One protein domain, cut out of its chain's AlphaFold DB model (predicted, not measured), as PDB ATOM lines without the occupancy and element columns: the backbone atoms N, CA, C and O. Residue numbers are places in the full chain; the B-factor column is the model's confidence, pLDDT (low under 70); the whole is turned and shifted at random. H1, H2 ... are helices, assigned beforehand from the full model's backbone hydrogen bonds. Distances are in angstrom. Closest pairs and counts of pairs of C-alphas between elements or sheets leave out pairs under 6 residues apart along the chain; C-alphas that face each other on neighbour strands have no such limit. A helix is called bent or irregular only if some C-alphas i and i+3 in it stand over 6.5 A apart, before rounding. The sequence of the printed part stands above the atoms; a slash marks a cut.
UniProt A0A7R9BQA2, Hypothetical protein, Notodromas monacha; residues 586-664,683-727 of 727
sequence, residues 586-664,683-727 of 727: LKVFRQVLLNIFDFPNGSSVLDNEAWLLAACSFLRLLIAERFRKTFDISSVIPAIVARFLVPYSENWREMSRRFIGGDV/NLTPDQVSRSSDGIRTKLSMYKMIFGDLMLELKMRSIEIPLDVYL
ATOM      1  N   LEU A 586     123.798 235.443 264.920       70.50
ATOM      2  CA  LEU A 586     122.938 236.349 264.120       70.50
ATOM      3  C   LEU A 586     123.342 236.456 262.638       70.50
ATOM      4  O   LEU A 586     122.487 236.564 261.758       70.50
ATOM      5  N   LYS A 587     124.645 236.387 262.345       76.19
ATOM      6  CA  LYS A 587     125.177 236.409 260.972       76.19
ATOM      7  C   LYS A 587     124.810 235.143 260.188       76.19
ATOM      8  O   LYS A 587     124.440 235.239 259.020       76.19
ATOM      9  N   VAL A 588     124.888 233.976 260.828       79.69
ATOM     10  CA  VAL A 588     124.536 232.680 260.224       79.69
ATOM     11  C   VAL A 588     123.025 232.596 260.024       79.69
ATOM     12  O   VAL A 588     122.573 232.230 258.943       79.69
ATOM     13  N   PHE A 589     122.240 233.042 261.007       82.31
ATOM     14  CA  PHE A 589     120.784 233.128 260.893       82.31
ATOM     15  C   PHE A 589     120.342 234.050 259.753       82.31
ATOM     16  O   PHE A 589     119.530 233.649 258.921       82.31
ATOM     17  N   ARG A 590     120.950 235.239 259.623       84.12
ATOM     18  CA  ARG A 590     120.708 236.137 258.482       84.12
ATOM     19  C   ARG A 590     120.991 235.450 257.144       84.12
ATOM     20  O   ARG A 590     120.200 235.599 256.220       84.12
ATOM     21  N   GLN A 591     122.079 234.685 257.041       84.25
ATOM     22  CA  GLN A 591     122.395 233.939 255.823       84.25
ATOM     23  C   GLN A 591     121.345 232.863 255.513       84.25
ATOM     24  O   GLN A 591     120.939 232.739 254.361       84.25
ATOM     25  N   VAL A 592     120.879 232.117 256.519       87.50
ATOM     26  CA  VAL A 592     119.815 231.113 256.350       87.50
ATOM     27  C   VAL A 592     118.531 231.762 255.848       87.50
ATOM     28  O   VAL A 592     117.955 231.281 254.877       87.50
ATOM     29  N   LEU A 593     118.116 232.883 256.446       88.44
ATOM     30  CA  LEU A 593     116.936 233.623 255.995       88.44
ATOM     31  C   LEU A 593     117.077 234.071 254.538       88.44
ATOM     32  O   LEU A 593     116.145 233.905 253.760       88.44
ATOM     33  N   LEU A 594     118.245 234.584 254.145       87.81
ATOM     34  CA  LEU A 594     118.493 234.993 252.761       87.81
ATOM     35  C   LEU A 594     118.496 233.824 251.769       87.81
ATOM     36  O   LEU A 594     118.153 234.050 250.617       87.81
ATOM     37  N   ASN A 595     118.873 232.612 252.190       88.31
ATOM     38  CA  ASN A 595     118.807 231.407 251.350       88.31
ATOM     39  C   ASN A 595     117.372 230.844 251.263       88.31
ATOM     40  O   ASN A 595     116.963 230.317 250.227       88.31
ATOM     41  N   ILE A 596     116.611 230.927 252.363       89.25
ATOM     42  CA  ILE A 596     115.199 230.524 252.420       89.25
ATOM     43  C   ILE A 596     114.356 231.438 251.535       89.25
ATOM     44  O   ILE A 596     113.564 230.943 250.739       89.25
ATOM     45  N   PHE A 597     114.549 232.753 251.654       89.56
ATOM     46  CA  PHE A 597     113.844 233.786 250.895       89.56
ATOM     47  C   PHE A 597     114.567 234.144 249.589       89.56
ATOM     48  O   PHE A 597     114.646 235.313 249.214       89.56
ATOM     49  N   ASP A 598     115.095 233.133 248.902       88.12
ATOM     50  CA  ASP A 598     115.627 233.261 247.547       88.12
ATOM     51  C   ASP A 598     114.702 232.512 246.588       88.12
ATOM     52  O   ASP A 598     114.610 231.272 246.630       88.12
ATOM     53  N   PHE A 599     113.951 233.266 245.782       83.69
ATOM     54  CA  PHE A 599     113.004 232.684 244.840       83.69
ATOM     55  C   PHE A 599     113.766 231.917 243.745       83.69
ATOM     56  O   PHE A 599     114.668 232.476 243.123       83.69
ATOM     57  N   PRO A 600     113.449 230.633 243.496       78.81
ATOM     58  CA  PRO A 600     114.197 229.830 242.536       78.81
ATOM     59  C   PRO A 600     113.977 230.338 241.102       78.81
ATOM     60  O   PRO A 600     112.875 230.253 240.555       78.81
ATOM     61  N   ASN A 601     115.044 230.843 240.478       66.38
ATOM     62  CA  ASN A 601     115.016 231.324 239.095       66.38
ATOM     63  C   ASN A 601     114.559 230.218 238.128       66.38
ATOM     64  O   ASN A 601     115.047 229.090 238.182       66.38
ATOM     65  N   GLY A 602     113.636 230.552 237.222       64.06
ATOM     66  CA  GLY A 602     113.151 229.639 236.179       64.06
ATOM     67  C   GLY A 602     112.128 228.592 236.635       64.06
ATOM     68  O   GLY A 602     111.753 227.746 235.831       64.06
ATOM     69  N   SER A 603     111.659 228.643 237.885       68.75
ATOM     70  CA  SER A 603     110.617 227.740 238.396       68.75
ATOM     71  C   SER A 603     109.296 228.482 238.604       68.75
ATOM     72  O   SER A 603     109.298 229.669 238.934       68.75
ATOM     73  N   SER A 604     108.153 227.814 238.411       74.44
ATOM     74  CA  SER A 604     106.856 228.460 238.625       74.44
ATOM     75  C   SER A 604     106.424 228.419 240.094       74.44
ATOM     76  O   SER A 604     106.802 227.520 240.854       74.44
ATOM     77  N   VAL A 605     105.558 229.355 240.493       78.12
ATOM     78  CA  VAL A 605     104.854 229.316 241.789       78.12
ATOM     79  C   VAL A 605     104.034 228.038 241.998       78.12
ATOM     80  O   VAL A 605     103.753 227.682 243.138       78.12
ATOM     81  N   LEU A 606     103.667 227.326 240.926       77.69
ATOM     82  CA  LEU A 606     102.949 226.053 241.014       77.69
ATOM     83  C   LEU A 606     103.883 224.891 241.372       77.69
ATOM     84  O   LEU A 606     103.498 224.035 242.162       77.69
ATOM     85  N   ASP A 607     105.118 224.898 240.863       74.44
ATOM     86  CA  ASP A 607     106.112 223.843 241.125       74.44
ATOM     87  C   ASP A 607     106.696 223.927 242.546       74.44
ATOM     88  O   ASP A 607     107.266 222.964 243.058       74.44
ATOM     89  N   ASN A 608     106.542 225.087 243.196       77.50
ATOM     90  CA  ASN A 608     107.137 225.423 244.492       77.50
ATOM     91  C   ASN A 608     106.103 225.648 245.609       77.50
ATOM     92  O   ASN A 608     106.425 226.291 246.606       77.50
ATOM     93  N   GLU A 609     104.884 225.115 245.464       82.25
ATOM     94  CA  GLU A 609     103.758 225.300 246.399       82.25
ATOM     95  C   GLU A 609     104.149 225.128 247.874       82.25
ATOM     96  O   GLU A 609     103.967 226.036 248.684       82.25
ATOM     97  N   ALA A 610     104.714 223.973 248.221       80.50
ATOM     98  CA  ALA A 610     104.969 223.612 249.611       80.50
ATOM     99  C   ALA A 610     106.034 224.516 250.262       80.50
ATOM    100  O   ALA A 610     105.842 225.048 251.357       80.50
ATOM    101  N   TRP A 611     107.117 224.792 249.528       86.69
ATOM    102  CA  TRP A 611     108.146 225.749 249.938       86.69
ATOM    103  C   TRP A 611     107.572 227.157 250.121       86.69
ATOM    104  O   TRP A 611     107.861 227.806 251.124       86.69
ATOM    105  N   LEU A 612     106.742 227.619 249.180       86.00
ATOM    106  CA  LEU A 612     106.156 228.955 249.204       86.00
ATOM    107  C   LEU A 612     105.281 229.151 250.447       86.00
ATOM    108  O   LEU A 612     105.418 230.151 251.151       86.00
ATOM    109  N   LEU A 613     104.404 228.188 250.737       85.50
ATOM    110  CA  LEU A 613     103.522 228.237 251.901       85.50
ATOM    111  C   LEU A 613     104.318 228.246 253.213       85.50
ATOM    112  O   LEU A 613     104.030 229.055 254.101       85.50
ATOM    113  N   ALA A 614     105.354 227.408 253.319       86.62
ATOM    114  CA  ALA A 614     106.240 227.395 254.478       86.62
ATOM    115  C   ALA A 614     107.019 228.711 254.629       86.62
ATOM    116  O   ALA A 614     107.085 229.257 255.733       86.62
ATOM    117  N   ALA A 615     107.552 229.263 253.534       88.88
ATOM    118  CA  ALA A 615     108.275 230.532 253.528       88.88
ATOM    119  C   ALA A 615     107.367 231.695 253.953       88.88
ATOM    120  O   ALA A 615     107.726 232.461 254.847       88.88
ATOM    121  N   CYS A 616     106.159 231.799 253.389       87.69
ATOM    122  CA  CYS A 616     105.178 232.808 253.784       87.69
ATOM    123  C   CYS A 616     104.770 232.661 255.258       87.69
ATOM    124  O   CYS A 616     104.743 233.657 255.979       87.69
ATOM    125  N   SER A 617     104.507 231.438 255.734       87.88
ATOM    126  CA  SER A 617     104.189 231.176 257.147       87.88
ATOM    127  C   SER A 617     105.329 231.599 258.075       87.88
ATOM    128  O   SER A 617     105.093 232.218 259.116       87.88
ATOM    129  N   PHE A 618     106.573 231.300 257.697       89.81
ATOM    130  CA  PHE A 618     107.735 231.669 258.491       89.81
ATOM    131  C   PHE A 618     107.970 233.182 258.491       89.81
ATOM    132  O   PHE A 618     108.223 233.751 259.549       89.81
ATOM    133  N   LEU A 619     107.796 233.860 257.352       87.62
ATOM    134  CA  LEU A 619     107.906 235.317 257.279       87.62
ATOM    135  C   LEU A 619     106.860 236.010 258.161       87.62
ATOM    136  O   LEU A 619     107.217 236.922 258.905       87.62
ATOM    137  N   ARG A 620     105.605 235.538 258.155       84.94
ATOM    138  CA  ARG A 620     104.564 236.044 259.069       84.94
ATOM    139  C   ARG A 620     104.969 235.892 260.532       84.94
ATOM    140  O   ARG A 620     104.826 236.839 261.300       84.94
ATOM    141  N   LEU A 621     105.522 234.737 260.917       84.81
ATOM    142  CA  LEU A 621     106.028 234.533 262.279       84.81
ATOM    143  C   LEU A 621     107.120 235.552 262.626       84.81
ATOM    144  O   LEU A 621     107.051 236.172 263.683       84.81
ATOM    145  N   LEU A 622     108.102 235.746 261.744       81.50
ATOM    146  CA  LEU A 622     109.213 236.666 261.994       81.50
ATOM    147  C   LEU A 622     108.759 238.135 262.090       81.50
ATOM    148  O   LEU A 622     109.361 238.912 262.824       81.50
ATOM    149  N   ILE A 623     107.695 238.520 261.375       77.31
ATOM    150  CA  ILE A 623     107.073 239.852 261.478       77.31
ATOM    151  C   ILE A 623     106.267 239.989 262.783       77.31
ATOM    152  O   ILE A 623     106.217 241.070 263.378       77.31
ATOM    153  N   ALA A 624     105.608 238.913 263.226       74.75
ATOM    154  CA  ALA A 624     104.773 238.903 264.424       74.75
ATOM    155  C   ALA A 624     105.591 238.902 265.733       74.75
ATOM    156  O   ALA A 624     105.225 239.592 266.690       74.75
ATOM    157  N   GLU A 625     106.704 238.168 265.777       69.44
ATOM    158  CA  GLU A 625     107.590 238.020 266.942       69.44
ATOM    159  C   GLU A 625     108.487 239.258 267.155       69.44
ATOM    160  O   GLU A 625     109.687 239.257 266.898       69.44
ATOM    161  N   ARG A 626     107.915 240.344 267.693       48.75
ATOM    162  CA  ARG A 626     108.647 241.579 268.054       48.75
ATOM    163  C   ARG A 626     109.457 241.477 269.368       48.75
ATOM    164  O   ARG A 626     110.053 242.466 269.787       48.75
ATOM    165  N   PHE A 627     109.435 240.330 270.061       44.31
ATOM    166  CA  PHE A 627     109.784 240.234 271.492       44.31
ATOM    167  C   PHE A 627     111.082 239.492 271.839       44.31
ATOM    168  O   PHE A 627     111.506 239.547 272.996       44.31
ATOM    169  N   ARG A 628     111.783 238.876 270.881       51.47
ATOM    170  CA  ARG A 628     113.155 238.408 271.128       51.47
ATOM    171  C   ARG A 628     114.132 239.533 270.815       51.47
ATOM    172  O   ARG A 628     114.408 239.822 269.660       51.47
ATOM    173  N   LYS A 629     114.678 240.157 271.868       50.69
ATOM    174  CA  LYS A 629     115.689 241.241 271.820       50.69
ATOM    175  C   LYS A 629     116.965 240.904 271.021       50.69
ATOM    176  O   LYS A 629     117.859 241.739 270.941       50.69
ATOM    177  N   THR A 630     117.088 239.693 270.484       56.34
ATOM    178  CA  THR A 630     118.309 239.158 269.889       56.34
ATOM    179  C   THR A 630     118.422 239.401 268.382       56.34
ATOM    180  O   THR A 630     119.545 239.580 267.927       56.34
ATOM    181  N   PHE A 631     117.332 239.479 267.602       66.88
ATOM    182  CA  PHE A 631     117.411 239.619 266.135       66.88
ATOM    183  C   PHE A 631     116.458 240.683 265.565       66.88
ATOM    184  O   PHE A 631     115.245 240.593 265.735       66.88
ATOM    185  N   ASP A 632     117.007 241.660 264.832       71.12
ATOM    186  CA  ASP A 632     116.237 242.678 264.105       71.12
ATOM    187  C   ASP A 632     116.021 242.274 262.637       71.12
ATOM    188  O   ASP A 632     116.913 242.408 261.784       71.12
ATOM    189  N   ILE A 633     114.805 241.806 262.336       75.62
ATOM    190  CA  ILE A 633     114.391 241.434 260.979       75.62
ATOM    191  C   ILE A 633     114.445 242.614 259.998       75.62
ATOM    192  O   ILE A 633     114.683 242.393 258.808       75.62
ATOM    193  N   SER A 634     114.321 243.860 260.471       73.75
ATOM    194  CA  SER A 634     114.323 245.068 259.627       73.75
ATOM    195  C   SER A 634     115.577 245.154 258.751       73.75
ATOM    196  O   SER A 634     115.521 245.619 257.615       73.75
ATOM    197  N   SER A 635     116.701 244.614 259.233       75.75
ATOM    198  CA  SER A 635     117.975 244.556 258.507       75.75
ATOM    199  C   SER A 635     117.994 243.599 257.297       75.75
ATOM    200  O   SER A 635     118.896 243.681 256.457       75.75
ATOM    201  N   VAL A 636     117.043 242.667 257.196       80.19
ATOM    202  CA  VAL A 636     116.977 241.632 256.140       80.19
ATOM    203  C   VAL A 636     115.770 241.829 255.222       80.19
ATOM    204  O   VAL A 636     115.813 241.413 254.066       80.19
ATOM    205  N   ILE A 637     114.735 242.525 255.697       82.81
ATOM    206  CA  ILE A 637     113.508 242.831 254.950       82.81
ATOM    207  C   ILE A 637     113.766 243.373 253.533       82.81
ATOM    208  O   ILE A 637     113.190 242.803 252.610       82.81
ATOM    209  N   PRO A 638     114.648 244.369 253.289       84.31
ATOM    210  CA  PRO A 638     114.874 244.869 251.928       84.31
ATOM    211  C   PRO A 638     115.366 243.786 250.960       84.31
ATOM    212  O   PRO A 638     114.961 243.736 249.801       84.31
ATOM    213  N   ALA A 639     116.211 242.873 251.447       85.38
ATOM    214  CA  ALA A 639     116.705 241.758 250.652       85.38
ATOM    215  C   ALA A 639     115.620 240.695 250.419       85.38
ATOM    216  O   ALA A 639     115.542 240.159 249.319       85.38
ATOM    217  N   ILE A 640     114.759 240.428 251.409       86.44
ATOM    218  CA  ILE A 640     113.598 239.531 251.260       86.44
ATOM    219  C   ILE A 640     112.609 240.107 250.239       86.44
ATOM    220  O   ILE A 640     112.108 239.383 249.384       86.44
ATOM    221  N   VAL A 641     112.362 241.418 250.268       84.25
ATOM    222  CA  VAL A 641     111.517 242.090 249.273       84.25
ATOM    223  C   VAL A 641     112.081 241.880 247.867       84.25
ATOM    224  O   VAL A 641     111.370 241.387 246.994       84.25
ATOM    225  N   ALA A 642     113.365 242.184 247.667       84.69
ATOM    226  CA  ALA A 642     114.004 242.105 246.355       84.69
ATOM    227  C   ALA A 642     114.168 240.669 245.821       84.69
ATOM    228  O   ALA A 642     114.079 240.461 244.616       84.69
ATOM    229  N   ARG A 643     114.430 239.684 246.691       87.81
ATOM    230  CA  ARG A 643     114.755 238.298 246.291       87.81
ATOM    231  C   ARG A 643     113.589 237.321 246.346       87.81
ATOM    232  O   ARG A 643     113.649 236.273 245.710       87.81
ATOM    233  N   PHE A 644     112.543 237.639 247.104       89.38
ATOM    234  CA  PHE A 644     111.396 236.754 247.290       89.38
ATOM    235  C   PHE A 644     110.087 237.406 246.860       89.38
ATOM    236  O   PHE A 644     109.418 236.881 245.976       89.38
ATOM    237  N   LEU A 645     109.729 238.557 247.437       86.12
ATOM    238  CA  LEU A 645     108.401 239.148 247.230       86.12
ATOM    239  C   LEU A 645     108.203 239.696 245.807       86.12
ATOM    240  O   LEU A 645     107.161 239.438 245.205       86.12
ATOM    241  N   VAL A 646     109.197 240.411 245.263       84.94
ATOM    242  CA  VAL A 646     109.160 240.920 243.879       84.94
ATOM    243  C   VAL A 646     109.130 239.759 242.868       84.94
ATOM    244  O   VAL A 646     108.150 239.681 242.123       84.94
ATOM    245  N   PRO A 647     110.081 238.796 242.879       86.56
ATOM    246  CA  PRO A 647     110.070 237.691 241.916       86.56
ATOM    247  C   PRO A 647     108.820 236.813 242.009       86.56
ATOM    248  O   PRO A 647     108.297 236.363 240.990       86.56
ATOM    249  N   TYR A 648     108.293 236.600 243.221       86.44
ATOM    250  CA  TYR A 648     107.028 235.897 243.410       86.44
ATOM    251  C   TYR A 648     105.867 236.621 242.721       86.44
ATOM    252  O   TYR A 648     105.095 235.988 242.000       86.44
ATOM    253  N   SER A 649     105.733 237.935 242.930       84.06
ATOM    254  CA  SER A 649     104.650 238.730 242.340       84.06
ATOM    255  C   SER A 649     104.716 238.713 240.810       84.06
ATOM    256  O   SER A 649     103.708 238.483 240.138       84.06
ATOM    257  N   GLU A 650     105.916 238.864 240.247       84.56
ATOM    258  CA  GLU A 650     106.151 238.790 238.804       84.56
ATOM    259  C   GLU A 650     105.774 237.419 238.228       84.56
ATOM    260  O   GLU A 650     104.991 237.343 237.273       84.56
ATOM    261  N   ASN A 651     106.252 236.335 238.848       85.25
ATOM    262  CA  ASN A 651     105.970 234.969 238.409       85.25
ATOM    263  C   ASN A 651     104.481 234.613 238.563       85.25
ATOM    264  O   ASN A 651     103.876 234.051 237.650       85.25
ATOM    265  N   TRP A 652     103.846 235.005 239.673       84.19
ATOM    266  CA  TRP A 652     102.410 234.816 239.875       84.19
ATOM    267  C   TRP A 652     101.595 235.556 238.808       84.19
ATOM    268  O   TRP A 652     100.662 234.979 238.252       84.19
ATOM    269  N   ARG A 653     101.953 236.800 238.459       82.81
ATOM    270  CA  ARG A 653     101.288 237.564 237.386       82.81
ATOM    271  C   ARG A 653     101.470 236.925 236.016       82.81
ATOM    272  O   ARG A 653     100.558 236.986 235.192       82.81
ATOM    273  N   GLU A 654     102.644 236.375 235.732       81.44
ATOM    274  CA  GLU A 654     102.911 235.643 234.492       81.44
ATOM    275  C   GLU A 654     102.051 234.374 234.405       81.44
ATOM    276  O   GLU A 654     101.341 234.175 233.417       81.44
ATOM    277  N   MET A 655     102.032 233.562 235.463       76.56
ATOM    278  CA  MET A 655     101.229 232.337 235.529       76.56
ATOM    279  C   MET A 655      99.725 232.639 235.520       76.56
ATOM    280  O   MET A 655      98.966 232.013 234.788       76.56
ATOM    281  N   SER A 656      99.282 233.659 236.248       76.19
ATOM    282  CA  SER A 656      97.896 234.132 236.226       76.19
ATOM    283  C   SER A 656      97.476 234.575 234.818       76.19
ATOM    284  O   SER A 656      96.431 234.154 234.327       76.19
ATOM    285  N   ARG A 657      98.321 235.316 234.086       78.94
ATOM    286  CA  ARG A 657      98.053 235.649 232.675       78.94
ATOM    287  C   ARG A 657      97.929 234.406 231.791       78.94
ATOM    288  O   ARG A 657      97.029 234.364 230.960       78.94
ATOM    289  N   ARG A 658      98.776 233.391 231.993       70.38
ATOM    290  CA  ARG A 658      98.741 232.132 231.226       70.38
ATOM    291  C   ARG A 658      97.498 231.278 231.505       70.38
ATOM    292  O   ARG A 658      96.890 230.790 230.562       70.38
ATOM    293  N   PHE A 659      97.108 231.109 232.770       69.19
ATOM    294  CA  PHE A 659      96.082 230.133 233.180       69.19
ATOM    295  C   PHE A 659      94.706 230.742 233.503       69.19
ATOM    296  O   PHE A 659      93.685 230.057 233.410       69.19
ATOM    297  N   ILE A 660      94.664 232.023 233.879       64.88
ATOM    298  CA  ILE A 660      93.435 232.773 234.193       64.88
ATOM    299  C   ILE A 660      93.102 233.744 233.048       64.88
ATOM    300  O   ILE A 660      91.943 233.868 232.670       64.88
ATOM    301  N   GLY A 661      94.111 234.396 232.457       53.81
ATOM    302  CA  GLY A 661      93.944 235.349 231.348       53.81
ATOM    303  C   GLY A 661      93.850 234.733 229.941       53.81
ATOM    304  O   GLY A 661      93.409 235.413 229.016       53.81
ATOM    305  N   GLY A 662      94.228 233.460 229.771       49.62
ATOM    306  CA  GLY A 662      94.231 232.750 228.482       49.62
ATOM    307  C   GLY A 662      92.848 232.438 227.887       49.62
ATOM    308  O   GLY A 662      92.769 232.063 226.724       49.62
ATOM    309  N   ASP A 663      91.761 232.653 228.635       44.25
ATOM    310  CA  ASP A 663      90.381 232.416 228.171       44.25
ATOM    311  C   ASP A 663      89.763 233.586 227.380       44.25
ATOM    312  O   ASP A 663      88.597 233.518 226.999       44.25
ATOM    313  N   VAL A 664      90.506 234.664 227.086       42.34
ATOM    314  CA  VAL A 664      89.947 235.832 226.362       42.34
ATOM    315  C   VAL A 664      90.402 235.930 224.897       42.34
ATOM    316  O   VAL A 664      89.879 236.740 224.136       42.34
ATOM    317  N   ASN A 683      98.380 211.370 226.847       42.00
ATOM    318  CA  ASN A 683      97.276 212.059 226.172       42.00
ATOM    319  C   ASN A 683      96.049 212.165 227.099       42.00
ATOM    320  O   ASN A 683      95.289 211.207 227.251       42.00
ATOM    321  N   LEU A 684      95.862 213.329 227.725       50.06
ATOM    322  CA  LEU A 684      94.707 213.636 228.566       50.06
ATOM    323  C   LEU A 684      93.505 214.016 227.696       50.06
ATOM    324  O   LEU A 684      93.626 214.737 226.707       50.06
ATOM    325  N   THR A 685      92.320 213.554 228.088       47.78
ATOM    326  CA  THR A 685      91.061 213.970 227.446       47.78
ATOM    327  C   THR A 685      90.743 215.444 227.761       47.78
ATOM    328  O   THR A 685      91.139 215.936 228.820       47.78
ATOM    329  N   PRO A 686      90.002 216.170 226.899       48.22
ATOM    330  CA  PRO A 686      89.663 217.585 227.115       48.22
ATOM    331  C   PRO A 686      89.026 217.891 228.485       48.22
ATOM    332  O   PRO A 686      89.365 218.895 229.112       48.22
ATOM    333  N   ASP A 687      88.189 216.989 229.006       44.22
ATOM    334  CA  ASP A 687      87.574 217.117 230.337       44.22
ATOM    335  C   ASP A 687      88.596 217.003 231.484       44.22
ATOM    336  O   ASP A 687      88.450 217.643 232.527       44.22
ATOM    337  N   GLN A 688      89.664 216.219 231.306       52.75
ATOM    338  CA  GLN A 688      90.762 216.119 232.276       52.75
ATOM    339  C   GLN A 688      91.663 217.359 232.241       52.75
ATOM    340  O   GLN A 688      92.133 217.799 233.291       52.75
ATOM    341  N   VAL A 689      91.852 217.965 231.063       51.62
ATOM    342  CA  VAL A 689      92.587 219.233 230.906       51.62
ATOM    343  C   VAL A 689      91.817 220.402 231.538       51.62
ATOM    344  O   VAL A 689      92.416 221.223 232.235       51.62
ATOM    345  N   SER A 690      90.489 220.443 231.377       51.59
ATOM    346  CA  SER A 690      89.617 221.442 232.020       51.59
ATOM    347  C   SER A 690      89.631 221.321 233.550       51.59
ATOM    348  O   SER A 690      89.904 222.307 234.232       51.59
ATOM    349  N   ARG A 691      89.465 220.111 234.103       55.97
ATOM    350  CA  ARG A 691      89.543 219.883 235.562       55.97
ATOM    351  C   ARG A 691      90.929 220.187 236.145       55.97
ATOM    352  O   ARG A 691      91.022 220.713 237.251       55.97
ATOM    353  N   SER A 692      92.000 219.882 235.409       60.00
ATOM    354  CA  SER A 692      93.376 220.231 235.796       60.00
ATOM    355  C   SER A 692      93.582 221.754 235.834       60.00
ATOM    356  O   SER A 692      94.155 222.289 236.785       60.00
ATOM    357  N   SER A 693      93.019 222.472 234.856       63.81
ATOM    358  CA  SER A 693      93.079 223.936 234.774       63.81
ATOM    359  C   SER A 693      92.306 224.621 235.907       63.81
ATOM    360  O   SER A 693      92.827 225.559 236.510       63.81
ATOM    361  N   ASP A 694      91.121 224.126 236.275       68.06
ATOM    362  CA  ASP A 694      90.350 224.651 237.417       68.06
ATOM    363  C   ASP A 694      91.063 224.427 238.761       68.06
ATOM    364  O   ASP A 694      91.056 225.302 239.638       68.06
ATOM    365  N   GLY A 695      91.764 223.298 238.910       73.31
ATOM    366  CA  GLY A 695      92.646 223.043 240.052       73.31
ATOM    367  C   GLY A 695      93.787 224.064 240.149       73.31
ATOM    368  O   GLY A 695      94.041 224.615 241.223       73.31
ATOM    369  N   ILE A 696      94.430 224.387 239.023       74.56
ATOM    370  CA  ILE A 696      95.497 225.400 238.951       74.56
ATOM    371  C   ILE A 696      94.962 226.803 239.275       74.56
ATOM    372  O   ILE A 696      95.580 227.531 240.053       74.56
ATOM    373  N   ARG A 697      93.793 227.178 238.737       75.06
ATOM    374  CA  ARG A 697      93.138 228.470 239.022       75.06
ATOM    375  C   ARG A 697      92.839 228.637 240.508       75.06
ATOM    376  O   ARG A 697      93.122 229.690 241.078       75.06
ATOM    377  N   THR A 698      92.327 227.584 241.141       79.50
ATOM    378  CA  THR A 698      92.035 227.572 242.579       79.50
ATOM    379  C   THR A 698      93.306 227.787 243.404       79.50
ATOM    380  O   THR A 698      93.322 228.641 244.293       79.50
ATOM    381  N   LYS A 699      94.405 227.096 243.064       80.25
ATOM    382  CA  LYS A 699      95.711 227.274 243.723       80.25
ATOM    383  C   LYS A 699      96.274 228.686 243.549       80.25
ATOM    384  O   LYS A 699      96.681 229.303 244.530       80.25
ATOM    385  N   LEU A 700      96.235 229.242 242.335       81.06
ATOM    386  CA  LEU A 700      96.708 230.608 242.074       81.06
ATOM    387  C   LEU A 700      95.908 231.662 242.852       81.06
ATOM    388  O   LEU A 700      96.506 232.600 243.386       81.06
ATOM    389  N   SER A 701      94.586 231.508 242.963       80.94
ATOM    390  CA  SER A 701      93.746 232.375 243.801       80.94
ATOM    391  C   SER A 701      94.079 232.248 245.287       80.94
ATOM    392  O   SER A 701      94.197 233.264 245.973       80.94
ATOM    393  N   MET A 702      94.294 231.025 245.781       83.38
ATOM    394  CA  MET A 702      94.698 230.781 247.170       83.38
ATOM    395  C   MET A 702      96.039 231.454 247.492       83.38
ATOM    396  O   MET A 702      96.147 232.159 248.495       83.38
ATOM    397  N   TYR A 703      97.047 231.315 246.625       83.00
ATOM    398  CA  TYR A 703      98.341 231.963 246.850       83.00
ATOM    399  C   TYR A 703      98.250 233.488 246.780       83.00
ATOM    400  O   TYR A 703      98.927 234.176 247.543       83.00
ATOM    401  N   LYS A 704      97.380 234.032 245.916       82.62
ATOM    402  CA  LYS A 704      97.101 235.473 245.871       82.62
ATOM    403  C   LYS A 704      96.571 235.976 247.213       82.62
ATOM    404  O   LYS A 704      97.027 237.012 247.683       82.62
ATOM    405  N   MET A 705      95.638 235.249 247.830       82.62
ATOM    406  CA  MET A 705      95.099 235.609 249.147       82.62
ATOM    407  C   MET A 705      96.178 235.563 250.233       82.62
ATOM    408  O   MET A 705      96.378 236.549 250.934       82.62
ATOM    409  N   ILE A 706      96.928 234.459 250.326       80.69
ATOM    410  CA  ILE A 706      97.985 234.289 251.339       80.69
ATOM    411  C   ILE A 706      99.052 235.385 251.215       80.69
ATOM    412  O   ILE A 706      99.515 235.926 252.225       80.69
ATOM    413  N   PHE A 707      99.430 235.731 249.986       81.38
ATOM    414  CA  PHE A 707     100.390 236.793 249.726       81.38
ATOM    415  C   PHE A 707      99.811 238.187 249.996       81.38
ATOM    416  O   PHE A 707     100.490 239.019 250.590       81.38
ATOM    417  N   GLY A 708      98.554 238.439 249.620       80.44
ATOM    418  CA  GLY A 708      97.863 239.703 249.880       80.44
ATOM    419  C   GLY A 708      97.767 240.026 251.373       80.44
ATOM    420  O   GLY A 708      98.114 241.131 251.785       80.44
ATOM    421  N   ASP A 709      97.397 239.041 252.190       82.06
ATOM    422  CA  ASP A 709      97.377 239.154 253.654       82.06
ATOM    423  C   ASP A 709      98.772 239.469 254.225       82.06
ATOM    424  O   ASP A 709      98.923 240.337 255.082       82.06
ATOM    425  N   LEU A 710      99.814 238.802 253.714       83.12
ATOM    426  CA  LEU A 710     101.204 239.044 254.115       83.12
ATOM    427  C   LEU A 710     101.663 240.467 253.744       83.12
ATOM    428  O   LEU A 710     102.344 241.121 254.533       83.12
ATOM    429  N   MET A 711     101.283 240.971 252.564       79.31
ATOM    430  CA  MET A 711     101.593 242.345 252.148       79.31
ATOM    431  C   MET A 711     100.869 243.365 253.025       79.31
ATOM    432  O   MET A 711     101.459 244.374 253.410       79.31
ATOM    433  N   LEU A 712      99.610 243.099 253.382       79.31
ATOM    434  CA  LEU A 712      98.855 243.941 254.305       79.31
ATOM    435  C   LEU A 712      99.541 244.001 255.679       79.31
ATOM    436  O   LEU A 712      99.731 245.092 256.213       79.31
ATOM    437  N   GLU A 713      99.968 242.858 256.219       78.56
ATOM    438  CA  GLU A 713     100.714 242.785 257.481       78.56
ATOM    439  C   GLU A 713     102.014 243.597 257.433       78.56
ATOM    440  O   GLU A 713     102.279 244.378 258.348       78.56
ATOM    441  N   LEU A 714     102.797 243.481 256.356       76.75
ATOM    442  CA  LEU A 714     104.017 244.272 256.166       76.75
ATOM    443  C   LEU A 714     103.720 245.780 256.091       76.75
ATOM    444  O   LEU A 714     104.403 246.580 256.737       76.75
ATOM    445  N   LYS A 715     102.659 246.173 255.376       76.12
ATOM    446  CA  LYS A 715     102.227 247.574 255.252       76.12
ATOM    447  C   LYS A 715     101.782 248.170 256.582       76.12
ATOM    448  O   LYS A 715     102.174 249.285 256.914       76.12
ATOM    449  N   MET A 716     100.992 247.432 257.365       76.94
ATOM    450  CA  MET A 716     100.555 247.859 258.703       76.94
ATOM    451  C   MET A 716     101.727 248.049 259.674       76.94
ATOM    452  O   MET A 716     101.590 248.730 260.689       76.94
ATOM    453  N   ARG A 717     102.883 247.448 259.376       70.44
ATOM    454  CA  ARG A 717     104.124 247.566 260.150       70.44
ATOM    455  C   ARG A 717     105.074 248.640 259.607       70.44
ATOM    456  O   ARG A 717     106.203 248.720 260.084       70.44
ATOM    457  N   SER A 718     104.624 249.465 258.658       69.56
ATOM    458  CA  SER A 718     105.400 250.550 258.035       69.56
ATOM    459  C   SER A 718     106.683 250.084 257.341       69.56
ATOM    460  O   SER A 718     107.665 250.819 257.286       69.56
ATOM    461  N   ILE A 719     106.686 248.860 256.811       68.06
ATOM    462  CA  ILE A 719     107.775 248.371 255.971       68.06
ATOM    463  C   ILE A 719     107.573 248.914 254.551       68.06
ATOM    464  O   ILE A 719     106.530 248.687 253.932       68.06
ATOM    465  N   GLU A 720     108.570 249.634 254.034       65.94
ATOM    466  CA  GLU A 720     108.560 250.135 252.659       65.94
ATOM    467  C   GLU A 720     108.692 248.970 251.668       65.94
ATOM    468  O   GLU A 720     109.685 248.240 251.662       65.94
ATOM    469  N   ILE A 721     107.673 248.788 250.828       63.09
ATOM    470  CA  ILE A 721     107.650 247.811 249.732       63.09
ATOM    471  C   ILE A 721     107.271 248.571 248.453       63.09
ATOM    472  O   ILE A 721     106.385 249.431 248.519       63.09
ATOM    473  N   PRO A 722     107.910 248.283 247.303       68.12
ATOM    474  CA  PRO A 722     107.563 248.902 246.028       68.12
ATOM    475  C   PRO A 722     106.062 248.783 245.701       68.12
ATOM    476  O   PRO A 722     105.442 247.735 245.901       68.12
ATOM    477  N   LEU A 723     105.452 249.878 245.232       61.22
ATOM    478  CA  LEU A 723     104.003 249.976 244.994       61.22
ATOM    479  C   LEU A 723     103.510 248.958 243.951       61.22
ATOM    480  O   LEU A 723     102.401 248.443 244.043       61.22
ATOM    481  N   ASP A 724     104.361 248.636 242.988       60.44
ATOM    482  CA  ASP A 724     104.163 247.632 241.953       60.44
ATOM    483  C   ASP A 724     104.169 246.190 242.474       60.44
ATOM    484  O   ASP A 724     103.792 245.306 241.719       60.44
ATOM    485  N   VAL A 725     104.534 245.923 243.730       60.34
ATOM    486  CA  VAL A 725     104.326 244.611 244.379       60.34
ATOM    487  C   VAL A 725     102.964 244.547 245.079       60.34
ATOM    488  O   VAL A 725     102.389 243.467 245.196       60.34
ATOM    489  N   TYR A 726     102.443 245.696 245.531       58.31
ATOM    490  CA  TYR A 726     101.138 245.810 246.199       58.31
ATOM    491  C   TYR A 726      99.944 245.748 245.245       58.31
ATOM    492  O   TYR A 726      98.876 245.277 245.641       58.31
ATOM    493  N   LEU A 727     100.105 246.314 244.048       51.72
ATOM    494  CA  LEU A 727      99.093 246.334 242.985       51.72
ATOM    495  C   LEU A 727      98.959 244.960 242.320       51.72
ATOM    496  O   LEU A 727      97.866 244.656 241.797       51.72
TER     497      LEU A 727
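This is residues 586 to 664 and 683 to 727 of the 727 residues of the protein "Hypothetical protein" of Notodromas monacha (UniProt A0A7R9BQA2). The model is a rod built along one long helix, H5, with H2 packed on residues 706 to 714 of it and H3 packed on residues 693 to 700 in a shallow crossing. H1 sits beside the other end of H3, away from H5, while residues 685 to 691 stick out at the end of the rod where H5 begins. The printed part has 124 residues with six named helices, H1 to H6 in that order, and no named strand; the class is all helix. It is only just compact, close to loose, with a radius of gyration of the C-alphas of 16.5 A, and spans 57 by 27 by 22 A.

H1 is residues 586 to 596, 15.2 A long, beginning at C-alpha 586 (122.938, 236.349, 264.120). H2 is residues 609 to 624, 22.6 A long. H3 is residues 637 to 659, 30.6 A long; it is irregular, but only just, with C-alphas 643 and 646 6.6 A apart. H4 is residues 661 to 664; it is neither bent nor irregular, but only just, with C-alphas 661 and 664 6.4 A apart. H5 is residues 686 to 716, 45.1 A from C-alpha 686 (89.663, 217.585, 227.115) to C-alpha 716 (100.555, 247.859, 258.703). H6 is residues 723 to 726, 5.2 A long.

H1 is close to H3 but not clearly touching, the same way at a shallow tilt of 8 degrees; the closest C-alphas, of Leu 594 and Ile 640, are 6.8 A apart. H1 is also close to H2 but not clearly touching, with the C-alphas of Ile 596 and Ala 615 closest at 7.0 A. H2, with residues 616 to 623 alone, touches H5 the same way at a shallow tilt of 14 degrees; the closest C-alphas, of Arg 620 and Leu 710, are 6.7 A apart. H2 and H3 are near each other. H3, with residues 652 to 659 alone, touches H5 opposite ways at a shallow tilt of 28 degrees; the closest C-alphas, of Phe 659 and Arg 697, are 6.7 A apart. H3 and H4 meet only through their link. H3 and H6 only just touch, with 3 pairs of C-alphas within 8 A, the closest those of Val 646 and Val 725 at 6.1 A. H1 and H5 are apart. In H1, H2 and H5 every O i to N i+4 pair is within hydrogen-bond range, and in H3 17 of 19 are; H4 and H6 are too short for such a pair, and their single O i to N i+3 pair is within range in H6 but not in H4.

The C-alphas farthest apart, of Lys 629 and Thr 685, are 57.6 A apart. Residues 665 to 682 are not printed, and C-alphas 664 and 683 are 24.9 A apart across the cut. The links H1 to H2 and H2 to H3 are long, 12 residues each. The mean pLDDT of the printed part is 74.2; residues 601 to 603, 625 to 631, 659 to 664, 683 to 694 and 718 to 727 are under 70.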